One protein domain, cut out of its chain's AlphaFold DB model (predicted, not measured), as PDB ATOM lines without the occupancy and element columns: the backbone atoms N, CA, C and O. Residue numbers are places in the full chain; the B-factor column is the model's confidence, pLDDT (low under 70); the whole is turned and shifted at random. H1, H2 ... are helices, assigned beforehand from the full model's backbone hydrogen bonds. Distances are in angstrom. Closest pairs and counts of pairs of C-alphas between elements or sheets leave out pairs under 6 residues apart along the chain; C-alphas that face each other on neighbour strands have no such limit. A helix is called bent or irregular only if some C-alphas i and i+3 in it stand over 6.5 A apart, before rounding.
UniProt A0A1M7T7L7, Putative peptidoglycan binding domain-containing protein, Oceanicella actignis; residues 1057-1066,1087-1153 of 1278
ATOM      1  N   ARG A1057     -41.600  14.998  37.930       43.28
ATOM      2  CA  ARG A1057     -41.767  13.960  36.851       43.28
ATOM      3  C   ARG A1057     -40.684  13.984  35.724       43.28
ATOM      4  O   ARG A1057     -39.751  14.777  35.813       43.28
ATOM      5  N   SER A1058     -40.804  13.138  34.674       44.78
ATOM      6  CA  SER A1058     -39.871  12.977  33.517       44.78
ATOM      7  C   SER A1058     -40.218  13.814  32.260       44.78
ATOM      8  O   SER A1058     -41.343  14.254  32.119       44.78
ATOM      9  N   ALA A1059     -39.307  14.022  31.297       45.25
ATOM     10  CA  ALA A1059     -39.450  15.031  30.219       45.25
ATOM     11  C   ALA A1059     -40.699  14.961  29.301       45.25
ATOM     12  O   ALA A1059     -41.106  16.006  28.795       45.25
ATOM     13  N   ALA A1060     -41.301  13.786  29.082       43.81
ATOM     14  CA  ALA A1060     -42.551  13.646  28.312       43.81
ATOM     15  C   ALA A1060     -43.813  13.631  29.205       43.81
ATOM     16  O   ALA A1060     -44.918  13.871  28.727       43.81
ATOM     17  N   GLU A1061     -43.638  13.378  30.504       49.31
ATOM     18  CA  GLU A1061     -44.682  13.359  31.540       49.31
ATOM     19  C   GLU A1061     -44.686  14.642  32.396       49.31
ATOM     20  O   GLU A1061     -45.554  14.839  33.254       49.31
ATOM     21  N   LEU A1062     -43.676  15.492  32.201       53.84
ATOM     22  CA  LEU A1062     -43.484  16.785  32.834       53.84
ATOM     23  C   LEU A1062     -44.524  17.708  32.219       53.84
ATOM     24  O   LEU A1062     -44.457  17.975  31.015       53.84
ATOM     25  N   PRO A1063     -45.505  18.173  33.007       49.75
ATOM     26  CA  PRO A1063     -46.612  18.916  32.451       49.75
ATOM     27  C   PRO A1063     -46.076  20.180  31.780       49.75
ATOM     28  O   PRO A1063     -45.443  21.022  32.421       49.75
ATOM     29  N   LEU A1064     -46.376  20.325  30.486       57.19
ATOM     30  CA  LEU A1064     -46.283  21.590  29.759       57.19
ATOM     31  C   LEU A1064     -47.390  22.530  30.257       57.19
ATOM     32  O   LEU A1064     -48.272  22.938  29.504       57.19
ATOM     33  N   SER A1065     -47.348  22.847  31.551       54.38
ATOM     34  CA  SER A1065     -48.203  23.841  32.174       54.38
ATOM     35  C   SER A1065     -47.952  25.176  31.471       54.38
ATOM     36  O   SER A1065     -46.814  25.664  31.498       54.38
ATOM     37  N   PRO A1066     -48.964  25.777  30.820       53.62
ATOM     38  CA  PRO A1066     -48.837  27.142  30.335       53.62
ATOM     39  C   PRO A1066     -48.599  28.081  31.531       53.62
ATOM     40  O   PRO A1066     -48.938  27.727  32.666       53.62
ATOM     41  N   PRO A1087     -36.753  33.705  16.870       74.31
ATOM     42  CA  PRO A1087     -35.981  32.456  16.929       74.31
ATOM     43  C   PRO A1087     -34.724  32.473  16.047       74.31
ATOM     44  O   PRO A1087     -33.673  31.997  16.470       74.31
ATOM     45  N   GLU A1088     -34.810  33.083  14.862       75.19
ATOM     46  CA  GLU A1088     -33.713  33.208  13.887       75.19
ATOM     47  C   GLU A1088     -32.555  34.106  14.368       75.19
ATOM     48  O   GLU A1088     -31.447  34.027  13.845       75.19
ATOM     49  N   SER A1089     -32.780  34.942  15.389       71.62
ATOM     50  CA  SER A1089     -31.748  35.813  15.979       71.62
ATOM     51  C   SER A1089     -30.886  35.127  17.049       71.62
ATOM     52  O   SER A1089     -29.942  35.731  17.567       71.62
ATOM     53  N   LEU A1090     -31.216  33.885  17.415       78.38
ATOM     54  CA  LEU A1090     -30.606  33.166  18.530       78.38
ATOM     55  C   LEU A1090     -29.681  32.057  18.022       78.38
ATOM     56  O   LEU A1090     -30.132  31.030  17.522       78.38
ATOM     57  N   ASP A1091     -28.375  32.245  18.210       82.50
ATOM     58  CA  ASP A1091     -27.374  31.202  17.974       82.50
ATOM     59  C   ASP A1091     -27.255  30.221  19.161       82.50
ATOM     60  O   ASP A1091     -27.778  30.435  20.260       82.50
ATOM     61  N   ASP A1092     -26.498  29.143  18.968       81.25
ATOM     62  CA  ASP A1092     -26.195  28.137  19.995       81.25
ATOM     63  C   ASP A1092     -25.609  28.728  21.288       81.25
ATOM     64  O   ASP A1092     -25.854  28.205  22.377       81.25
ATOM     65  N   ARG A1093     -24.901  29.861  21.203       74.94
ATOM     66  CA  ARG A1093     -24.338  30.558  22.369       74.94
ATOM     67  C   ARG A1093     -25.426  31.240  23.199       74.94
ATOM     68  O   ARG A1093     -25.301  31.294  24.425       74.94
ATOM     69  N   HIS A1094     -26.509  31.713  22.579       83.44
ATOM     70  CA  HIS A1094     -27.682  32.212  23.299       83.44
ATOM     71  C   HIS A1094     -28.405  31.080  24.043       83.44
ATOM     72  O   HIS A1094     -28.667  31.229  25.238       83.44
ATOM     73  N   TYR A1095     -28.640  29.929  23.402       85.50
ATOM     74  CA  TYR A1095     -29.262  28.772  24.066       85.50
ATOM     75  C   TYR A1095     -28.391  28.206  25.200       85.50
ATOM     76  O   TYR A1095     -28.902  27.937  26.288       85.50
ATOM     77  N   ALA A1096     -27.070  28.122  25.014       79.56
ATOM     78  CA  ALA A1096     -26.139  27.691  26.061       79.56
ATOM     79  C   ALA A1096     -26.172  28.627  27.286       79.56
ATOM     80  O   ALA A1096     -26.174  28.172  28.433       79.56
ATOM     81  N   ARG A1097     -26.275  29.947  27.060       80.19
ATOM     82  CA  ARG A1097     -26.455  30.946  28.129       80.19
ATOM     83  C   ARG A1097     -27.775  30.747  28.883       80.19
ATOM     84  O   ARG A1097     -27.783  30.851  30.110       80.19
ATOM     85  N   MET A1098     -28.870  30.471  28.172       82.62
ATOM     86  CA  MET A1098     -30.181  30.188  28.774       82.62
ATOM     87  C   MET A1098     -30.128  28.917  29.636       82.62
ATOM     88  O   MET A1098     -30.576  28.940  30.782       82.62
ATOM     89  N   MET A1099     -29.487  27.847  29.152       83.06
ATOM     90  CA  MET A1099     -29.341  26.586  29.889       83.06
ATOM     91  C   MET A1099     -28.524  26.744  31.181       83.06
ATOM     92  O   MET A1099     -28.957  26.312  32.249       83.06
ATOM     93  N   LEU A1100     -27.391  27.453  31.125       78.44
ATOM     94  CA  LEU A1100     -26.578  27.766  32.310       78.44
ATOM     95  C   LEU A1100     -27.320  28.662  33.319       78.44
ATOM     96  O   LEU A1100     -27.139  28.519  34.534       78.44
ATOM     97  N   SER A1101     -28.177  29.566  32.833       78.19
ATOM     98  CA  SER A1101     -29.079  30.352  33.682       78.19
ATOM     99  C   SER A1101     -30.115  29.461  34.374       78.19
ATOM    100  O   SER A1101     -30.325  29.593  35.583       78.19
ATOM    101  N   ARG A1102     -30.696  28.500  33.638       83.69
ATOM    102  CA  ARG A1102     -31.693  27.558  34.154       83.69
ATOM    103  C   ARG A1102     -31.121  26.625  35.218       83.69
ATOM    104  O   ARG A1102     -31.689  26.575  36.306       83.69
ATOM    105  N   HIS A1103     -29.964  26.003  34.975       81.25
ATOM    106  CA  HIS A1103     -29.253  25.185  35.976       81.25
ATOM    107  C   HIS A1103     -29.006  25.981  37.262       81.25
ATOM    108  O   HIS A1103     -29.318  25.553  38.371       81.25
ATOM    109  N   SER A1104     -28.545  27.226  37.110       73.25
ATOM    110  CA  SER A1104     -28.298  28.144  38.227       73.25
ATOM    111  C   SER A1104     -29.570  28.591  38.966       73.25
ATOM    112  O   SER A1104     -29.469  29.131  40.068       73.25
ATOM    113  N   TYR A1105     -30.760  28.438  38.386       74.31
ATOM    114  CA  TYR A1105     -32.051  28.712  39.025       74.31
ATOM    115  C   TYR A1105     -32.586  27.455  39.722       74.31
ATOM    116  O   TYR A1105     -32.795  27.493  40.935       74.31
ATOM    117  N   GLU A1106     -32.675  26.327  39.012       81.62
ATOM    118  CA  GLU A1106     -33.139  25.044  39.560       81.62
ATOM    119  C   GLU A1106     -32.265  24.567  40.731       81.62
ATOM    120  O   GLU A1106     -32.799  24.083  41.731       81.62
ATOM    121  N   ARG A1107     -30.946  24.817  40.707       78.12
ATOM    122  CA  ARG A1107     -30.060  24.541  41.853       78.12
ATOM    123  C   ARG A1107     -30.447  25.317  43.106       78.12
ATOM    124  O   ARG A1107     -30.488  24.747  44.191       78.12
ATOM    125  N   ARG A1108     -30.735  26.617  42.973       71.81
ATOM    126  CA  ARG A1108     -31.078  27.492  44.112       71.81
ATOM    127  C   ARG A1108     -32.456  27.191  44.691       71.81
ATOM    128  O   ARG A1108     -32.664  27.465  45.867       71.81
ATOM    129  N   LEU A1109     -33.370  26.651  43.887       67.62
ATOM    130  CA  LEU A1109     -34.668  26.171  44.357       67.62
ATOM    131  C   LEU A1109     -34.540  24.789  45.015       67.62
ATOM    132  O   LEU A1109     -35.014  24.614  46.134       67.62
ATOM    133  N   SER A1110     -33.767  23.871  44.426       73.44
ATOM    134  CA  SER A1110     -33.431  22.570  45.035       73.44
ATOM    135  C   SER A1110     -32.775  22.736  46.413       73.44
ATOM    136  O   SER A1110     -33.205  22.123  47.383       73.44
ATOM    137  N   GLN A1111     -31.816  23.662  46.539       70.62
ATOM    138  CA  GLN A1111     -31.167  24.046  47.806       70.62
ATOM    139  C   GLN A1111     -32.107  24.718  48.832       70.62
ATOM    140  O   GLN A1111     -31.669  25.062  49.927       70.62
ATOM    141  N   ARG A1112     -33.379  24.941  48.486       66.00
ATOM    142  CA  ARG A1112     -34.428  25.516  49.343       66.00
ATOM    143  C   ARG A1112     -35.645  24.598  49.509       66.00
ATOM    144  O   ARG A1112     -36.613  25.025  50.129       66.00
ATOM    145  N   GLY A1113     -35.629  23.390  48.937       67.75
ATOM    146  CA  GLY A1113     -36.804  22.512  48.888       67.75
ATOM    147  C   GLY A1113     -37.961  23.070  48.047       67.75
ATOM    148  O   GLY A1113     -39.117  22.792  48.339       67.75
ATOM    149  N   GLN A1114     -37.667  23.905  47.044       66.31
ATOM    150  CA  GLN A1114     -38.660  24.537  46.170       66.31
ATOM    151  C   GLN A1114     -38.610  23.943  44.755       66.31
ATOM    152  O   GLN A1114     -37.531  23.661  44.230       66.31
ATOM    153  N   GLU A1115     -39.773  23.828  44.115       62.00
ATOM    154  CA  GLU A1115     -39.903  23.488  42.694       62.00
ATOM    155  C   GLU A1115     -39.957  24.754  41.813       62.00
ATOM    156  O   GLU A1115     -40.461  25.790  42.255       62.00
ATOM    157  N   PRO A1116     -39.441  24.716  40.569       66.44
ATOM    158  CA  PRO A1116     -39.545  25.829  39.626       66.44
ATOM    159  C   PRO A1116     -40.957  25.962  39.030       66.44
ATOM    160  O   PRO A1116     -41.552  24.975  38.605       66.44
ATOM    161  N   GLU A1117     -41.434  27.205  38.883       62.69
ATOM    162  CA  GLU A1117     -42.792  27.588  38.421       62.69
ATOM    163  C   GLU A1117     -43.264  26.944  37.098       62.69
ATOM    164  O   GLU A1117     -44.458  26.915  36.818       62.69
ATOM    165  N   TRP A1118     -42.336  26.441  36.280       65.38
ATOM    166  CA  TRP A1118     -42.591  25.862  34.955       65.38
ATOM    167  C   TRP A1118     -42.037  24.429  34.788       65.38
ATOM    168  O   TRP A1118     -41.762  23.998  33.667       65.38
ATOM    169  N   GLY A1119     -41.803  23.708  35.887       69.94
ATOM    170  CA  GLY A1119     -41.217  22.363  35.862       69.94
ATOM    171  C   GLY A1119     -39.701  22.346  35.612       69.94
ATOM    172  O   GLY A1119     -39.106  23.305  35.109       69.94
ATOM    173  N   ARG A1120     -39.046  21.260  36.029       72.31
ATOM    174  CA  ARG A1120     -37.586  21.089  35.937       72.31
ATOM    175  C   ARG A1120     -37.137  20.691  34.531       72.31
ATOM    176  O   ARG A1120     -37.870  20.016  33.815       72.31
ATOM    177  N   PHE A1121     -35.903  21.039  34.183       78.75
ATOM    178  CA  PHE A1121     -35.123  20.344  33.155       78.75
ATOM    179  C   PHE A1121     -34.079  19.413  33.789       78.75
ATOM    180  O   PHE A1121     -33.800  18.341  33.259       78.75
ATOM    181  N   PHE A1122     -33.530  19.796  34.945       76.75
ATOM    182  CA  PHE A1122     -32.485  19.060  35.646       76.75
ATOM    183  C   PHE A1122     -33.088  18.275  36.821       76.75
ATOM    184  O   PHE A1122     -33.590  18.854  37.789       76.75
ATOM    185  N   VAL A1123     -33.032  16.940  36.739       61.47
ATOM    186  CA  VAL A1123     -33.572  16.022  37.765       61.47
ATOM    187  C   VAL A1123     -32.909  16.281  39.123       61.47
ATOM    188  O   VAL A1123     -33.596  16.494  40.120       61.47
ATOM    189  N   ALA A1124     -31.580  16.383  39.127       62.41
ATOM    190  CA  ALA A1124     -30.794  17.030  40.170       62.41
ATOM    191  C   ALA A1124     -29.976  18.162  39.523       62.41
ATOM    192  O   ALA A1124     -29.528  18.037  38.384       62.41
ATOM    193  N   ALA A1125     -29.836  19.287  40.225       58.41
ATOM    194  CA  ALA A1125     -29.260  20.523  39.684       58.41
ATOM    195  C   ALA A1125     -27.967  20.953  40.405       58.41
ATOM    196  O   ALA A1125     -27.590  22.122  40.385       58.41
ATOM    197  N   ASP A1126     -27.299  20.038  41.098       57.53
ATOM    198  CA  ASP A1126     -26.045  20.272  41.808       57.53
ATOM    199  C   ASP A1126     -24.836  20.448  40.854       57.53
ATOM    200  O   ASP A1126     -24.982  20.666  39.648       57.53
ATOM    201  N   GLY A1127     -23.623  20.527  41.410       62.47
ATOM    202  CA  GLY A1127     -22.402  20.794  40.637       62.47
ATOM    203  C   GLY A1127     -22.416  22.104  39.823       62.47
ATOM    204  O   GLY A1127     -23.111  23.076  40.143       62.47
ATOM    205  N   ARG A1128     -21.601  22.151  38.764       64.50
ATOM    206  CA  ARG A1128     -21.609  23.173  37.700       64.50
ATOM    207  C   ARG A1128     -21.491  22.442  36.364       64.50
ATOM    208  O   ARG A1128     -20.612  21.601  36.246       64.50
ATOM    209  N   LEU A1129     -22.307  22.805  35.378       72.25
ATOM    210  CA  LEU A1129     -22.142  22.307  34.010       72.25
ATOM    211  C   LEU A1129     -20.856  22.882  33.389       72.25
ATOM    212  O   LEU A1129     -20.598  24.087  33.499       72.25
ATOM    213  N   ASP A1130     -20.071  22.020  32.747       75.06
ATOM    214  CA  ASP A1130     -18.904  22.370  31.933       75.06
ATOM    215  C   ASP A1130     -19.281  22.604  30.453       75.06
ATOM    216  O   ASP A1130     -20.458  22.665  30.097       75.06
ATOM    217  N   ALA A1131     -18.284  22.806  29.587       67.81
ATOM    218  CA  ALA A1131     -18.502  23.125  28.176       67.81
ATOM    219  C   ALA A1131     -19.038  21.942  27.351       67.81
ATOM    220  O   ALA A1131     -19.840  22.161  26.441       67.81
ATOM    221  N   ASP A1132     -18.639  20.713  27.677       71.44
ATOM    222  CA  ASP A1132     -18.962  19.517  26.898       71.44
ATOM    223  C   ASP A1132     -20.324  18.956  27.326       71.44
ATOM    224  O   ASP A1132     -21.156  18.632  26.477       71.44
ATOM    225  N   ALA A1133     -20.630  18.990  28.628       72.56
ATOM    226  CA  ALA A1133     -21.980  18.782  29.149       72.56
ATOM    227  C   ALA A1133     -22.970  19.821  28.587       72.56
ATOM    228  O   ALA A1133     -24.095  19.473  28.220       72.56
ATOM    229  N   VAL A1134     -22.547  21.089  28.455       81.94
ATOM    230  CA  VAL A1134     -23.351  22.122  27.783       81.94
ATOM    231  C   VAL A1134     -23.560  21.795  26.307       81.94
ATOM    232  O   VAL A1134     -24.691  21.899  25.845       81.94
ATOM    233  N   ALA A1135     -22.530  21.377  25.567       79.56
ATOM    234  CA  ALA A1135     -22.671  21.020  24.155       79.56
ATOM    235  C   ALA A1135     -23.596  19.805  23.946       79.56
ATOM    236  O   ALA A1135     -24.481  19.849  23.091       79.56
ATOM    237  N   ALA A1136     -23.442  18.755  24.759       79.06
ATOM    238  CA  ALA A1136     -24.212  17.517  24.657       79.06
ATOM    239  C   ALA A1136     -25.702  17.694  25.007       79.06
ATOM    240  O   ALA A1136     -26.563  17.112  24.350       79.06
ATOM    241  N   GLN A1137     -26.027  18.510  26.016       80.69
ATOM    242  CA  GLN A1137     -27.418  18.738  26.435       80.69
ATOM    243  C   GLN A1137     -28.131  19.829  25.618       80.69
ATOM    244  O   GLN A1137     -29.363  19.908  25.643       80.69
ATOM    245  N   LEU A1138     -27.392  20.645  24.853       85.44
ATOM    246  CA  LEU A1138     -27.947  21.769  24.095       85.44
ATOM    247  C   LEU A1138     -29.097  21.394  23.141       85.44
ATOM    248  O   LEU A1138     -30.067  22.153  23.110       85.44
ATOM    249  N   PRO A1139     -29.072  20.271  22.388       87.06
ATOM    250  CA  PRO A1139     -30.175  19.900  21.499       87.06
ATOM    251  C   PRO A1139     -31.464  19.563  22.262       87.06
ATOM    252  O   PRO A1139     -32.544  20.016  21.880       87.06
ATOM    253  N   ALA A1140     -31.355  18.831  23.375       80.56
ATOM    254  CA  ALA A1140     -32.494  18.481  24.223       80.56
ATOM    255  C   ALA A1140     -33.074  19.720  24.925       80.56
ATOM    256  O   ALA A1140     -34.290  19.917  24.940       80.56
ATOM    257  N   PHE A1141     -32.211  20.605  25.434       87.19
ATOM    258  CA  PHE A1141     -32.639  21.867  26.036       87.19
ATOM    259  C   PHE A1141     -33.286  22.805  25.012       87.19
ATOM    260  O   PHE A1141     -34.324  23.393  25.308       87.19
ATOM    261  N   LYS A1142     -32.733  22.903  23.791       87.62
ATOM    262  CA  LYS A1142     -33.349  23.615  22.658       87.62
ATOM    263  C   LYS A1142     -34.753  23.085  22.370       87.62
ATOM    264  O   LYS A1142     -35.682  23.882  22.295       87.62
ATOM    265  N   ALA A1143     -34.930  21.768  22.252       81.75
ATOM    266  CA  ALA A1143     -36.239  21.165  21.998       81.75
ATOM    267  C   ALA A1143     -37.244  21.464  23.129       81.75
ATOM    268  O   ALA A1143     -38.367  21.892  22.860       81.75
ATOM    269  N   TRP A1144     -36.826  21.321  24.389       81.88
ATOM    270  CA  TRP A1144     -37.660  21.594  25.564       81.88
ATOM    271  C   TRP A1144     -38.047  23.074  25.689       81.88
ATOM    272  O   TRP A1144     -39.227  23.395  25.845       81.88
ATOM    273  N   ILE A1145     -37.086  23.999  25.558       82.81
ATOM    274  CA  ILE A1145     -37.366  25.438  25.640       82.81
ATOM    275  C   ILE A1145     -38.165  25.936  24.427       82.81
ATOM    276  O   ILE A1145     -38.989  26.828  24.593       82.81
ATOM    277  N   MET A1146     -38.019  25.322  23.245       81.56
ATOM    278  CA  MET A1146     -38.876  25.578  22.077       81.56
ATOM    279  C   MET A1146     -40.308  25.084  22.284       81.56
ATOM    280  O   MET A1146     -41.250  25.826  22.010       81.56
ATOM    281  N   ALA A1147     -40.505  23.868  22.806       79.19
ATOM    282  CA  ALA A1147     -41.837  23.349  23.126       79.19
ATOM    283  C   ALA A1147     -42.549  24.248  24.151       79.19
ATOM    284  O   ALA A1147     -43.704  24.635  23.958       79.19
ATOM    285  N   ARG A1148     -41.825  24.682  25.191       77.06
ATOM    286  CA  ARG A1148     -42.323  25.644  26.180       77.06
ATOM    287  C   ARG A1148     -42.574  27.032  25.587       77.06
ATOM    288  O   ARG A1148     -43.621  27.612  25.854       77.06
ATOM    289  N   ALA A1149     -41.690  27.548  24.732       78.75
ATOM    290  CA  ALA A1149     -41.889  28.816  24.024       78.75
ATOM    291  C   ALA A1149     -43.084  28.765  23.056       78.75
ATOM    292  O   ALA A1149     -43.768  29.772  22.878       78.75
ATOM    293  N   LYS A1150     -43.399  27.591  22.486       75.19
ATOM    294  CA  LYS A1150     -44.617  27.339  21.700       75.19
ATOM    295  C   LYS A1150     -45.880  27.321  22.575       75.19
ATOM    296  O   LYS A1150     -46.907  27.830  22.128       75.19
ATOM    297  N   ALA A1151     -45.786  26.830  23.813       70.50
ATOM    298  CA  ALA A1151     -46.860  26.853  24.814       70.50
ATOM    299  C   ALA A1151     -47.086  28.230  25.484       70.50
ATOM    300  O   ALA A1151     -48.122  28.437  26.114       70.50
ATOM    301  N   VAL A1152     -46.169  29.197  25.333       68.31
ATOM    302  CA  VAL A1152     -46.423  30.601  25.712       68.31
ATOM    303  C   VAL A1152     -47.610  31.148  24.891       68.31
ATOM    304  O   VAL A1152     -47.587  31.034  23.663       68.31
ATOM    305  N   PRO A1153     -48.630  31.769  25.510       61.00
ATOM    306  CA  PRO A1153     -49.764  32.349  24.788       61.00
ATOM    307  C   PRO A1153     -49.370  33.423  23.757       61.00
ATOM    308  O   PRO A1153     -48.411  34.171  23.943       61.00
TER     309      PRO A1153
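Overview. This is residues 1057 to 1066 and 1087 to 1153 of the 1278 residues of the protein "Putative peptidoglycan binding domain-containing protein" of Oceanicella actignis (UniProt A0A1M7T7L7). Two helices of similar length cross as an uneven X: H2 packs crosswise on the first half of H1, and the second half of H1 reaches out past the crossing. From the far end of H1 a long link, residues 1111 to 1130, loops back to the start of H2. A separate piece, residues 1057 to 1066, comes before a cut and holds no named helix. The printed part has 77 residues with two named helices, H1 then H2, and no named strand; the class is all helix. It is compact, with a radius of gyration of the C-alphas of 12.5 A, and spans 37 by 32 by 18 A.

Arrangement. Begin with H1, residues 1092 to 1110, and go on to H2, residues 1131 to 1151. They touch, and you find their closest C-alphas at Ala 1096 and Val 1134, 6.5 A apart. H1 touches H2 with residues 1092 to 1100 alone, and H2 touches H1 with residues 1134 to 1142 alone. Their lines are about perpendicular, at 85 degrees. H2 is irregular, with C-alphas 1136 and 1139 7.2 A apart, and has a kink of 51 degrees near residue 1138. Of the O i to N i+4 pairs, 14 of 15 in H1 and 15 of 17 in H2 are within hydrogen-bond range.

Along the chain. Find C-alpha 1092 at (-26.195, 28.137, 19.995); from there H1 runs 26.7 A to C-alpha 1110. Find C-alpha 1131 at (-18.502, 23.125, 28.176); from there H2 runs 28.8 A to C-alpha 1151 at (-46.860, 26.853, 24.814).

Size, cuts and confidence. The two C-alphas farthest apart, those of Glu 1088 and Gly 1113, are 36.7 A apart. Residues 1067 to 1086 are not printed, and C-alphas 1066 and 1087 are 19.3 A apart across this cut. The link from H1 to H2, 20 residues, is long. Mean pLDDT of the printed part is 71.5; among the 28 residues under 70 are 1057 to 1066, 1112 to 1119 and 1123 to 1128.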